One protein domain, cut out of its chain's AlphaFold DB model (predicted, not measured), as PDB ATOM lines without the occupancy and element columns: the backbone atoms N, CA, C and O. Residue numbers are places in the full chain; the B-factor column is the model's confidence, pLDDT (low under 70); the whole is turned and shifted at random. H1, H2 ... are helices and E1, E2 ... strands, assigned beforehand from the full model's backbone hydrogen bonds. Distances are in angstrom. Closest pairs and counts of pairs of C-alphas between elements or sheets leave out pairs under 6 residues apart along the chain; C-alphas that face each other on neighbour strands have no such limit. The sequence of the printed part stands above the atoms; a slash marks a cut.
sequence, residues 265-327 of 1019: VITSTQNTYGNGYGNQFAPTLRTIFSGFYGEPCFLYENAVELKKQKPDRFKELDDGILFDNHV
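Overview. This is residues 265 to 327 of the 1019 residues of an uncharacterized protein of Photinus pyralis (UniProt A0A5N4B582). A small antiparallel sheet of three strands, E1, E3 and E2 in that order, has helix H2 slantwise over one face, and a second helix, H1, is set off the sheet at the end of a long loop, residues 268 to 284. The printed part has 63 residues with, along the chain, E1, H1, H2, E2 and E3; the class is mixed, helices and strands, with under half of the residues in named elements. The whole is compact, with a radius of gyration of the C-alphas of 11.2 A and spans of 30 by 23 by 16 A.

Along the chain. E1 is residues 265 to 267, beginning at C-alpha 265 (-3.978, -23.414, 32.981). E3, residues 321 to 324, ends at C-alpha 324 (-0.838, -20.415, 37.770). E2 is residues 314 to 318, 11.8 A. H2, residues 300 to 309, is 14.7 A long; H1, residues 285 to 292, is 10.4 A.

Arrangement. E3 is the inner strand. It is antiparallel to E1, with N 266 and O 322 at 2.8 A, and forms a hairpin with E2, with N 323 and O 315 at 2.8 A. H2 is on the sheet, in two layers, a helix on one face, at a height over the sheet of 9.9 A. Its closest C-alphas to E1 are those of Tyr 300 and Thr 267, 5.8 A apart. E1, H1 H2 and E2 form a split strand-helix-strand unit, two strands running the same way with E3 between them, and a right-handed crossover. H1 is not on the sheet and is apart from H2. Every O i to N i+4 pair is within hydrogen-bond range in H1, and 5 of 6 in H2.

Size, cuts and confidence. The C-alphas of Ala 282 and Asp 318, the two farthest apart, are 32.0 A apart. The printed part has no cut. The link from E1 to H1 is long. Residues 280 to 282 have pLDDT under 70.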
ATOM      1  N   VAL A 265      -2.958 -22.475  32.493       97.88
ATOM      2  CA  VAL A 265      -3.978 -23.414  32.981       97.88
ATOM      3  C   VAL A 265      -3.419 -24.828  32.915       97.88
ATOM      4  O   VAL A 265      -2.949 -25.269  31.870       97.88
ATOM      5  N   ILE A 266      -3.469 -25.541  34.036       97.50
ATOM      6  CA  ILE A 266      -2.870 -26.862  34.218       97.50
ATOM      7  C   ILE A 266      -3.985 -27.869  34.503       97.50
ATOM      8  O   ILE A 266      -4.734 -27.711  35.470       97.50
ATOM      9  N   THR A 267      -4.079 -28.915  33.679       97.19
ATOM     10  CA  THR A 267      -5.069 -30.001  33.828       97.19
ATOM     11  C   THR A 267      -4.432 -31.366  33.582       97.19
ATOM     12  O   THR A 267      -3.458 -31.473  32.834       97.19
ATOM     13  N   SER A 268      -5.005 -32.428  34.153       95.69
ATOM     14  CA  SER A 268      -4.540 -33.816  33.975       95.69
ATOM     15  C   SER A 268      -4.567 -34.298  32.521       95.69
ATOM     16  O   SER A 268      -3.749 -35.120  32.118       95.69
ATOM     17  N   THR A 269      -5.479 -33.768  31.702       95.69
ATOM     18  CA  THR A 269      -5.616 -34.143  30.283       95.69
ATOM     19  C   THR A 269      -4.717 -33.332  29.351       95.69
ATOM     20  O   THR A 269      -4.467 -33.757  28.222       95.69
ATOM     21  N   GLN A 270      -4.234 -32.167  29.795       95.56
ATOM     22  CA  GLN A 270      -3.342 -31.302  29.028       95.56
ATOM     23  C   GLN A 270      -1.878 -31.518  29.416       95.56
ATOM     24  O   GLN A 270      -1.055 -31.757  28.538       95.56
ATOM     25  N   ASN A 271      -1.549 -31.450  30.704       96.56
ATOM     26  CA  ASN A 271      -0.179 -31.360  31.202       96.56
ATOM     27  C   ASN A 271       0.453 -32.745  31.381       96.56
ATOM     28  O   ASN A 271       0.776 -33.171  32.487       96.56
ATOM     29  N   THR A 272       0.627 -33.436  30.255       94.12
ATOM     30  CA  THR A 272       1.215 -34.775  30.153       94.12
ATOM     31  C   THR A 272       2.463 -34.754  29.269       94.12
ATOM     32  O   THR A 272       2.621 -33.874  28.414       94.12
ATOM     33  N   TYR A 273       3.326 -35.766  29.409       85.62
ATOM     34  CA  TYR A 273       4.463 -35.962  28.502       85.62
ATOM     35  C   TYR A 273       4.025 -36.074  27.031       85.62
ATOM     36  O   TYR A 273       4.636 -35.456  26.161       85.62
ATOM     37  N   GLY A 274       2.930 -36.787  26.742       87.19
ATOM     38  CA  GLY A 274       2.427 -36.962  25.370       87.19
ATOM     39  C   GLY A 274       2.022 -35.656  24.675       87.19
ATOM     40  O   GLY A 274       2.130 -35.554  23.459       87.19
ATOM     41  N   ASN A 275       1.630 -34.633  25.441       91.19
ATOM     42  CA  ASN A 275       1.273 -33.304  24.929       91.19
ATOM     43  C   ASN A 275       2.444 -32.299  24.966       91.19
ATOM     44  O   ASN A 275       2.238 -31.095  24.802       91.19
ATOM     45  N   GLY A 276       3.668 -32.770  25.215       86.94
ATOM     46  CA  GLY A 276       4.878 -31.948  25.199       86.94
ATOM     47  C   GLY A 276       5.240 -31.254  26.518       86.94
ATOM     48  O   GLY A 276       6.143 -30.419  26.506       86.94
ATOM     49  N   TYR A 277       4.574 -31.565  27.637       88.69
ATOM     50  CA  TYR A 277       4.895 -31.013  28.965       88.69
ATOM     51  C   TYR A 277       5.885 -31.902  29.737       88.69
ATOM     52  O   TYR A 277       6.182 -33.029  29.332       88.69
ATOM     53  N   GLY A 278       6.388 -31.408  30.872       81.19
ATOM     54  CA  GLY A 278       7.401 -32.097  31.674       81.19
ATOM     55  C   GLY A 278       8.826 -31.889  31.155       81.19
ATOM     56  O   GLY A 278       9.064 -31.162  30.189       81.19
ATOM     57  N   ASN A 279       9.789 -32.544  31.803       73.00
ATOM     58  CA  ASN A 279      11.178 -32.554  31.347       73.00
ATOM     59  C   ASN A 279      11.326 -33.585  30.223       73.00
ATOM     60  O   ASN A 279      11.262 -34.786  30.475       73.00
ATOM     61  N   GLN A 280      11.512 -33.116  28.990       60.72
ATOM     62  CA  GLN A 280      11.696 -33.966  27.813       60.72
ATOM     63  C   GLN A 280      13.118 -33.845  27.274       60.72
ATOM     64  O   GLN A 280      13.757 -32.806  27.420       60.72
ATOM     65  N   PHE A 281      13.609 -34.918  26.649       50.62
ATOM     66  CA  PHE A 281      14.969 -34.984  26.109       50.62
ATOM     67  C   PHE A 281      15.218 -33.941  25.010       50.62
ATOM     68  O   PHE A 281      16.264 -33.298  24.985       50.62
ATOM     69  N   ALA A 282      14.228 -33.742  24.135       53.25
ATOM     70  CA  ALA A 282      14.174 -32.611  23.223       53.25
ATOM     71  C   ALA A 282      13.226 -31.537  23.799       53.25
ATOM     72  O   ALA A 282      12.108 -31.873  24.199       53.25
ATOM     73  N   PRO A 283      13.620 -30.252  23.827       72.25
ATOM     74  CA  PRO A 283      12.757 -29.165  24.244       72.25
ATOM     75  C   PRO A 283      11.616 -28.975  23.246       72.25
ATOM     76  O   PRO A 283      11.811 -28.728  22.053       72.25
ATOM     77  N   THR A 284      10.404 -29.043  23.773       84.94
ATOM     78  CA  THR A 284       9.166 -28.694  23.082       84.94
ATOM     79  C   THR A 284       8.922 -27.187  23.171       84.94
ATOM     80  O   THR A 284       9.481 -26.507  24.039       84.94
ATOM     81  N   LEU A 285       7.991 -26.654  22.374       89.88
ATOM     82  CA  LEU A 285       7.521 -25.277  22.564       89.88
ATOM     83  C   LEU A 285       6.998 -25.013  23.985       89.88
ATOM     84  O   LEU A 285       7.166 -23.906  24.488       89.88
ATOM     85  N   ARG A 286       6.412 -26.007  24.669       91.75
ATOM     86  CA  ARG A 286       5.966 -25.840  26.063       91.75
ATOM     87  C   ARG A 286       7.159 -25.624  26.994       91.75
ATOM     88  O   ARG A 286       7.139 -24.681  27.775       91.75
ATOM     89  N   THR A 287       8.240 -26.394  26.839       84.25
ATOM     90  CA  THR A 287       9.469 -26.175  27.627       84.25
ATOM     91  C   THR A 287      10.162 -24.847  27.303       84.25
ATOM     92  O   THR A 287      10.669 -24.203  28.218       84.25
ATOM     93  N   ILE A 288      10.119 -24.383  26.046       86.50
ATOM     94  CA  ILE A 288      10.675 -23.081  25.635       86.50
ATOM     95  C   ILE A 288       9.916 -21.928  26.305       86.50
ATOM     96  O   ILE A 288      10.542 -21.059  26.907       86.50
ATOM     97  N   PHE A 289       8.579 -21.936  26.271       92.00
ATOM     98  CA  PHE A 289       7.777 -20.902  26.935       92.00
ATOM     99  C   PHE A 289       7.886 -20.968  28.470       92.00
ATOM    100  O   PHE A 289       8.053 -19.928  29.104       92.00
ATOM    101  N   SER A 290       7.879 -22.158  29.086       87.00
ATOM    102  CA  SER A 290       8.120 -22.292  30.536       87.00
ATOM    103  C   SER A 290       9.507 -21.762  30.932       87.00
ATOM    104  O   SER A 290       9.627 -20.978  31.878       87.00
ATOM    105  N   GLY A 291      10.544 -22.112  30.161       82.19
ATOM    106  CA  GLY A 291      11.918 -21.645  30.351       82.19
ATOM    107  C   GLY A 291      12.074 -20.133  30.178       82.19
ATOM    108  O   GLY A 291      12.771 -19.505  30.973       82.19
ATOM    109  N   PHE A 292      11.362 -19.526  29.223       88.00
ATOM    110  CA  PHE A 292      11.275 -18.071  29.052       88.00
ATOM    111  C   PHE A 292      10.729 -17.373  30.303       88.00
ATOM    112  O   PHE A 292      11.331 -16.411  30.776       88.00
ATOM    113  N   TYR A 293       9.661 -17.899  30.912       86.06
ATOM    114  CA  TYR A 293       9.173 -17.400  32.202       86.06
ATOM    115  C   TYR A 293      10.092 -17.758  33.387       86.06
ATOM    116  O   TYR A 293       9.847 -17.307  34.507       86.06
ATOM    117  N   GLY A 294      11.142 -18.560  33.192       82.50
ATOM    118  CA  GLY A 294      12.008 -19.057  34.261       82.50
ATOM    119  C   GLY A 294      11.290 -20.005  35.228       82.50
ATOM    120  O   GLY A 294      11.598 -20.008  36.419       82.50
ATOM    121  N   GLU A 295      10.305 -20.759  34.739       84.38
ATOM    122  CA  GLU A 295       9.484 -21.699  35.511       84.38
ATOM    123  C   GLU A 295       9.632 -23.140  34.981       84.38
ATOM    124  O   GLU A 295       9.937 -23.340  33.802       84.38
ATOM    125  N   PRO A 296       9.410 -24.174  35.815       80.38
ATOM    126  CA  PRO A 296       9.357 -25.558  35.350       80.38
ATOM    127  C   PRO A 296       8.215 -25.786  34.351       80.38
ATOM    128  O   PRO A 296       7.125 -25.235  34.509       80.38
ATOM    129  N   CYS A 297       8.421 -26.664  33.366       85.81
ATOM    130  CA  CYS A 297       7.331 -27.137  32.515       85.81
ATOM    131  C   CYS A 297       6.534 -28.216  33.265       85.81
ATOM    132  O   CYS A 297       6.929 -29.381  33.302       85.81
ATOM    133  N   PHE A 298       5.451 -27.828  33.939       86.88
ATOM    134  CA  PHE A 298       4.735 -28.730  34.845       86.88
ATOM    135  C   PHE A 298       3.947 -29.828  34.124       86.88
ATOM    136  O   PHE A 298       3.123 -29.552  33.248       86.88
ATOM    137  N   LEU A 299       4.130 -31.058  34.607       92.19
ATOM    138  CA  LEU A 299       3.092 -32.086  34.582       92.19
ATOM    139  C   LEU A 299       2.019 -31.761  35.628       92.19
ATOM    140  O   LEU A 299       2.303 -31.080  36.620       92.19
ATOM    141  N   TYR A 300       0.810 -32.276  35.435       94.81
ATOM    142  CA  TYR A 300      -0.311 -32.032  36.341       94.81
ATOM    143  C   TYR A 300      -0.014 -32.451  37.792       94.81
ATOM    144  O   TYR A 300      -0.223 -31.668  38.718       94.81
ATOM    145  N   GLU A 301       0.557 -33.637  37.997       91.69
ATOM    146  CA  GLU A 301       0.862 -34.198  39.319       91.69
ATOM    147  C   GLU A 301       1.876 -33.318  40.067       91.69
ATOM    148  O   GLU A 301       1.717 -33.034  41.255       91.69
ATOM    149  N   ASN A 302       2.876 -32.808  39.340       89.75
ATOM    150  CA  ASN A 302       3.904 -31.914  39.871       89.75
ATOM    151  C   ASN A 302       3.304 -30.570  40.322       89.75
ATOM    152  O   ASN A 302       3.724 -30.018  41.341       89.75
ATOM    153  N   ALA A 303       2.326 -30.039  39.582       90.69
ATOM    154  CA  ALA A 303       1.628 -28.806  39.942       90.69
ATOM    155  C   ALA A 303       0.689 -29.000  41.143       90.69
ATOM    156  O   ALA A 303       0.665 -28.157  42.039       90.69
ATOM    157  N   VAL A 304      -0.033 -30.125  41.209       93.44
ATOM    158  CA  VAL A 304      -0.871 -30.494  42.364       93.44
ATOM    159  C   VAL A 304      -0.030 -30.635  43.633       93.44
ATOM    160  O   VAL A 304      -0.428 -30.145  44.689       93.44
ATOM    161  N   GLU A 305       1.152 -31.248  43.549       90.81
ATOM    162  CA  GLU A 305       2.067 -31.344  44.690       90.81
ATOM    163  C   GLU A 305       2.636 -29.971  45.082       90.81
ATOM    164  O   GLU A 305       2.623 -29.606  46.260       90.81
ATOM    165  N   LEU A 306       3.041 -29.143  44.111       87.44
ATOM    166  CA  LEU A 306       3.526 -27.791  44.393       87.44
ATOM    167  C   LEU A 306       2.431 -26.883  44.985       87.44
ATOM    168  O   LEU A 306       2.737 -26.069  45.854       87.44
ATOM    169  N   LYS A 307       1.157 -27.048  44.602       91.19
ATOM    170  CA  LYS A 307       0.003 -26.340  45.192       91.19
ATOM    171  C   LYS A 307      -0.127 -26.588  46.694       91.19
ATOM    172  O   LYS A 307      -0.423 -25.647  47.426       91.19
ATOM    173  N   LYS A 308       0.155 -27.803  47.185       89.62
ATOM    174  CA  LYS A 308       0.158 -28.101  48.635       89.62
ATOM    175  C   LYS A 308       1.206 -27.271  49.386       89.62
ATOM    176  O   LYS A 308       0.996 -26.903  50.538       89.62
ATOM    177  N   GLN A 309       2.327 -26.971  48.729       87.94
ATOM    178  CA  GLN A 309       3.461 -26.231  49.294       87.94
ATOM    179  C   GLN A 309       3.330 -24.709  49.106       87.94
ATOM    180  O   GLN A 309       3.781 -23.936  49.952       87.94
ATOM    181  N   LYS A 310       2.710 -24.277  48.000       87.00
ATOM    182  CA  LYS A 310       2.491 -22.880  47.593       87.00
ATOM    183  C   LYS A 310       1.031 -22.662  47.155       87.00
ATOM    184  O   LYS A 310       0.777 -22.493  45.962       87.00
ATOM    185  N   PRO A 311       0.063 -22.638  48.092       88.06
ATOM    186  CA  PRO A 311      -1.355 -22.502  47.753       88.06
ATOM    187  C   PRO A 311      -1.675 -21.174  47.051       88.06
ATOM    188  O   PRO A 311      -2.473 -21.157  46.123       88.06
ATOM    189  N   ASP A 312      -0.995 -20.081  47.414       88.25
ATOM    190  CA  ASP A 312      -1.226 -18.754  46.820       88.25
ATOM    191  C   ASP A 312      -0.774 -18.656  45.342       88.25
ATOM    192  O   ASP A 312      -1.220 -17.766  44.611       88.25
ATOM    193  N   ARG A 313       0.084 -19.579  44.870       93.19
ATOM    194  CA  ARG A 313       0.510 -19.645  43.461       93.19
ATOM    195  C   ARG A 313      -0.590 -20.177  42.548       93.19
ATOM    196  O   ARG A 313      -0.686 -19.719  41.416       93.19
ATOM    197  N   PHE A 314      -1.396 -21.133  43.009       95.00
ATOM    198  CA  PHE A 314      -2.345 -21.840  42.150       95.00
ATOM    199  C   PHE A 314      -3.782 -21.587  42.582       95.00
ATOM    200  O   PHE A 314      -4.244 -22.106  43.600       95.00
ATOM    201  N   LYS A 315      -4.528 -20.842  41.765       95.06
ATOM    202  CA  LYS A 315      -5.970 -20.720  41.942       95.06
ATOM    203  C   LYS A 315      -6.659 -21.931  41.316       95.06
ATOM    204  O   LYS A 315      -6.586 -22.148  40.114       95.06
ATOM    205  N   GLU A 316      -7.357 -22.701  42.135       94.81
ATOM    206  CA  GLU A 316      -8.294 -23.719  41.659       94.81
ATOM    207  C   GLU A 316      -9.517 -23.041  41.029       94.81
ATOM    208  O   GLU A 316     -10.129 -22.155  41.652       94.81
ATOM    209  N   LEU A 317      -9.801 -23.415  39.780       95.06
ATOM    210  CA  LEU A 317     -10.922 -22.910  38.985       95.06
ATOM    211  C   LEU A 317     -12.141 -23.828  39.107       95.06
ATOM    212  O   LEU A 317     -13.244 -23.336  39.326       95.06
ATOM    213  N   ASP A 318     -11.898 -25.133  39.000       92.81
ATOM    214  CA  ASP A 318     -12.846 -26.238  39.149       92.81
ATOM    215  C   ASP A 318     -12.052 -27.505  39.539       92.81
ATOM    216  O   ASP A 318     -10.816 -27.451  39.608       92.81
ATOM    217  N   ASP A 319     -12.722 -28.632  39.788       89.75
ATOM    218  CA  ASP A 319     -12.062 -29.891  40.155       89.75
ATOM    219  C   ASP A 319     -11.018 -30.317  39.105       89.75
ATOM    220  O   ASP A 319     -11.288 -30.432  37.908       89.75
ATOM    221  N   GLY A 320      -9.778 -30.495  39.558       90.06
ATOM    222  CA  GLY A 320      -8.635 -30.837  38.713       90.06
ATOM    223  C   GLY A 320      -8.167 -29.769  37.710       90.06
ATOM    224  O   GLY A 320      -7.369 -30.091  36.824       90.06
ATOM    225  N   ILE A 321      -8.608 -28.508  37.832       96.88
ATOM    226  CA  ILE A 321      -8.186 -27.394  36.963       96.88
ATOM    227  C   ILE A 321      -7.505 -26.294  37.789       96.88
ATOM    228  O   ILE A 321      -8.143 -25.557  38.549       96.88
ATOM    229  N   LEU A 322      -6.191 -26.141  37.595       97.69
ATOM    230  CA  LEU A 322      -5.367 -25.147  38.289       97.69
ATOM    231  C   LEU A 322      -4.978 -23.988  37.364       97.69
ATOM    232  O   LEU A 322      -4.655 -24.195  36.199       97.69
ATOM    233  N   PHE A 323      -4.945 -22.773  37.904       97.81
ATOM    234  CA  PHE A 323      -4.480 -21.555  37.240       97.81
ATOM    235  C   PHE A 323      -3.223 -21.027  37.941       97.81
ATOM    236  O   PHE A 323      -3.261 -20.754  39.144       97.81
ATOM    237  N   ASP A 324      -2.113 -20.884  37.216       97.19
ATOM    238  CA  ASP A 324      -0.838 -20.415  37.770       97.19
ATOM    239  C   ASP A 324      -0.748 -18.876  37.806       97.19
ATOM    240  O   ASP A 324      -0.425 -18.205  36.819       97.19
ATOM    241  N   ASN A 325      -0.972 -18.313  38.995       96.88
ATOM    242  CA  ASN A 325      -0.884 -16.879  39.259       96.88
ATOM    243  C   ASN A 325       0.515 -16.308  38.965       96.88
ATOM    244  O   ASN A 325       0.625 -15.136  38.599       96.88
ATOM    245  N   HIS A 326       1.592 -17.094  39.114       94.69
ATOM    246  CA  HIS A 326       2.953 -16.619  38.849       94.69
ATOM    247  C   HIS A 326       3.182 -16.435  37.351       94.69
ATOM    248  O   HIS A 326       3.652 -15.374  36.941       94.69
ATOM    249  N   VAL A 327       2.839 -17.436  36.535       95.81
ATOM    250  CA  VAL A 327       3.018 -17.362  35.074       95.81
ATOM    251  C   VAL A 327       2.107 -16.284  34.480       95.81
ATOM    252  O   VAL A 327       2.564 -15.490  33.660       95.81
TER     253      VAL A 327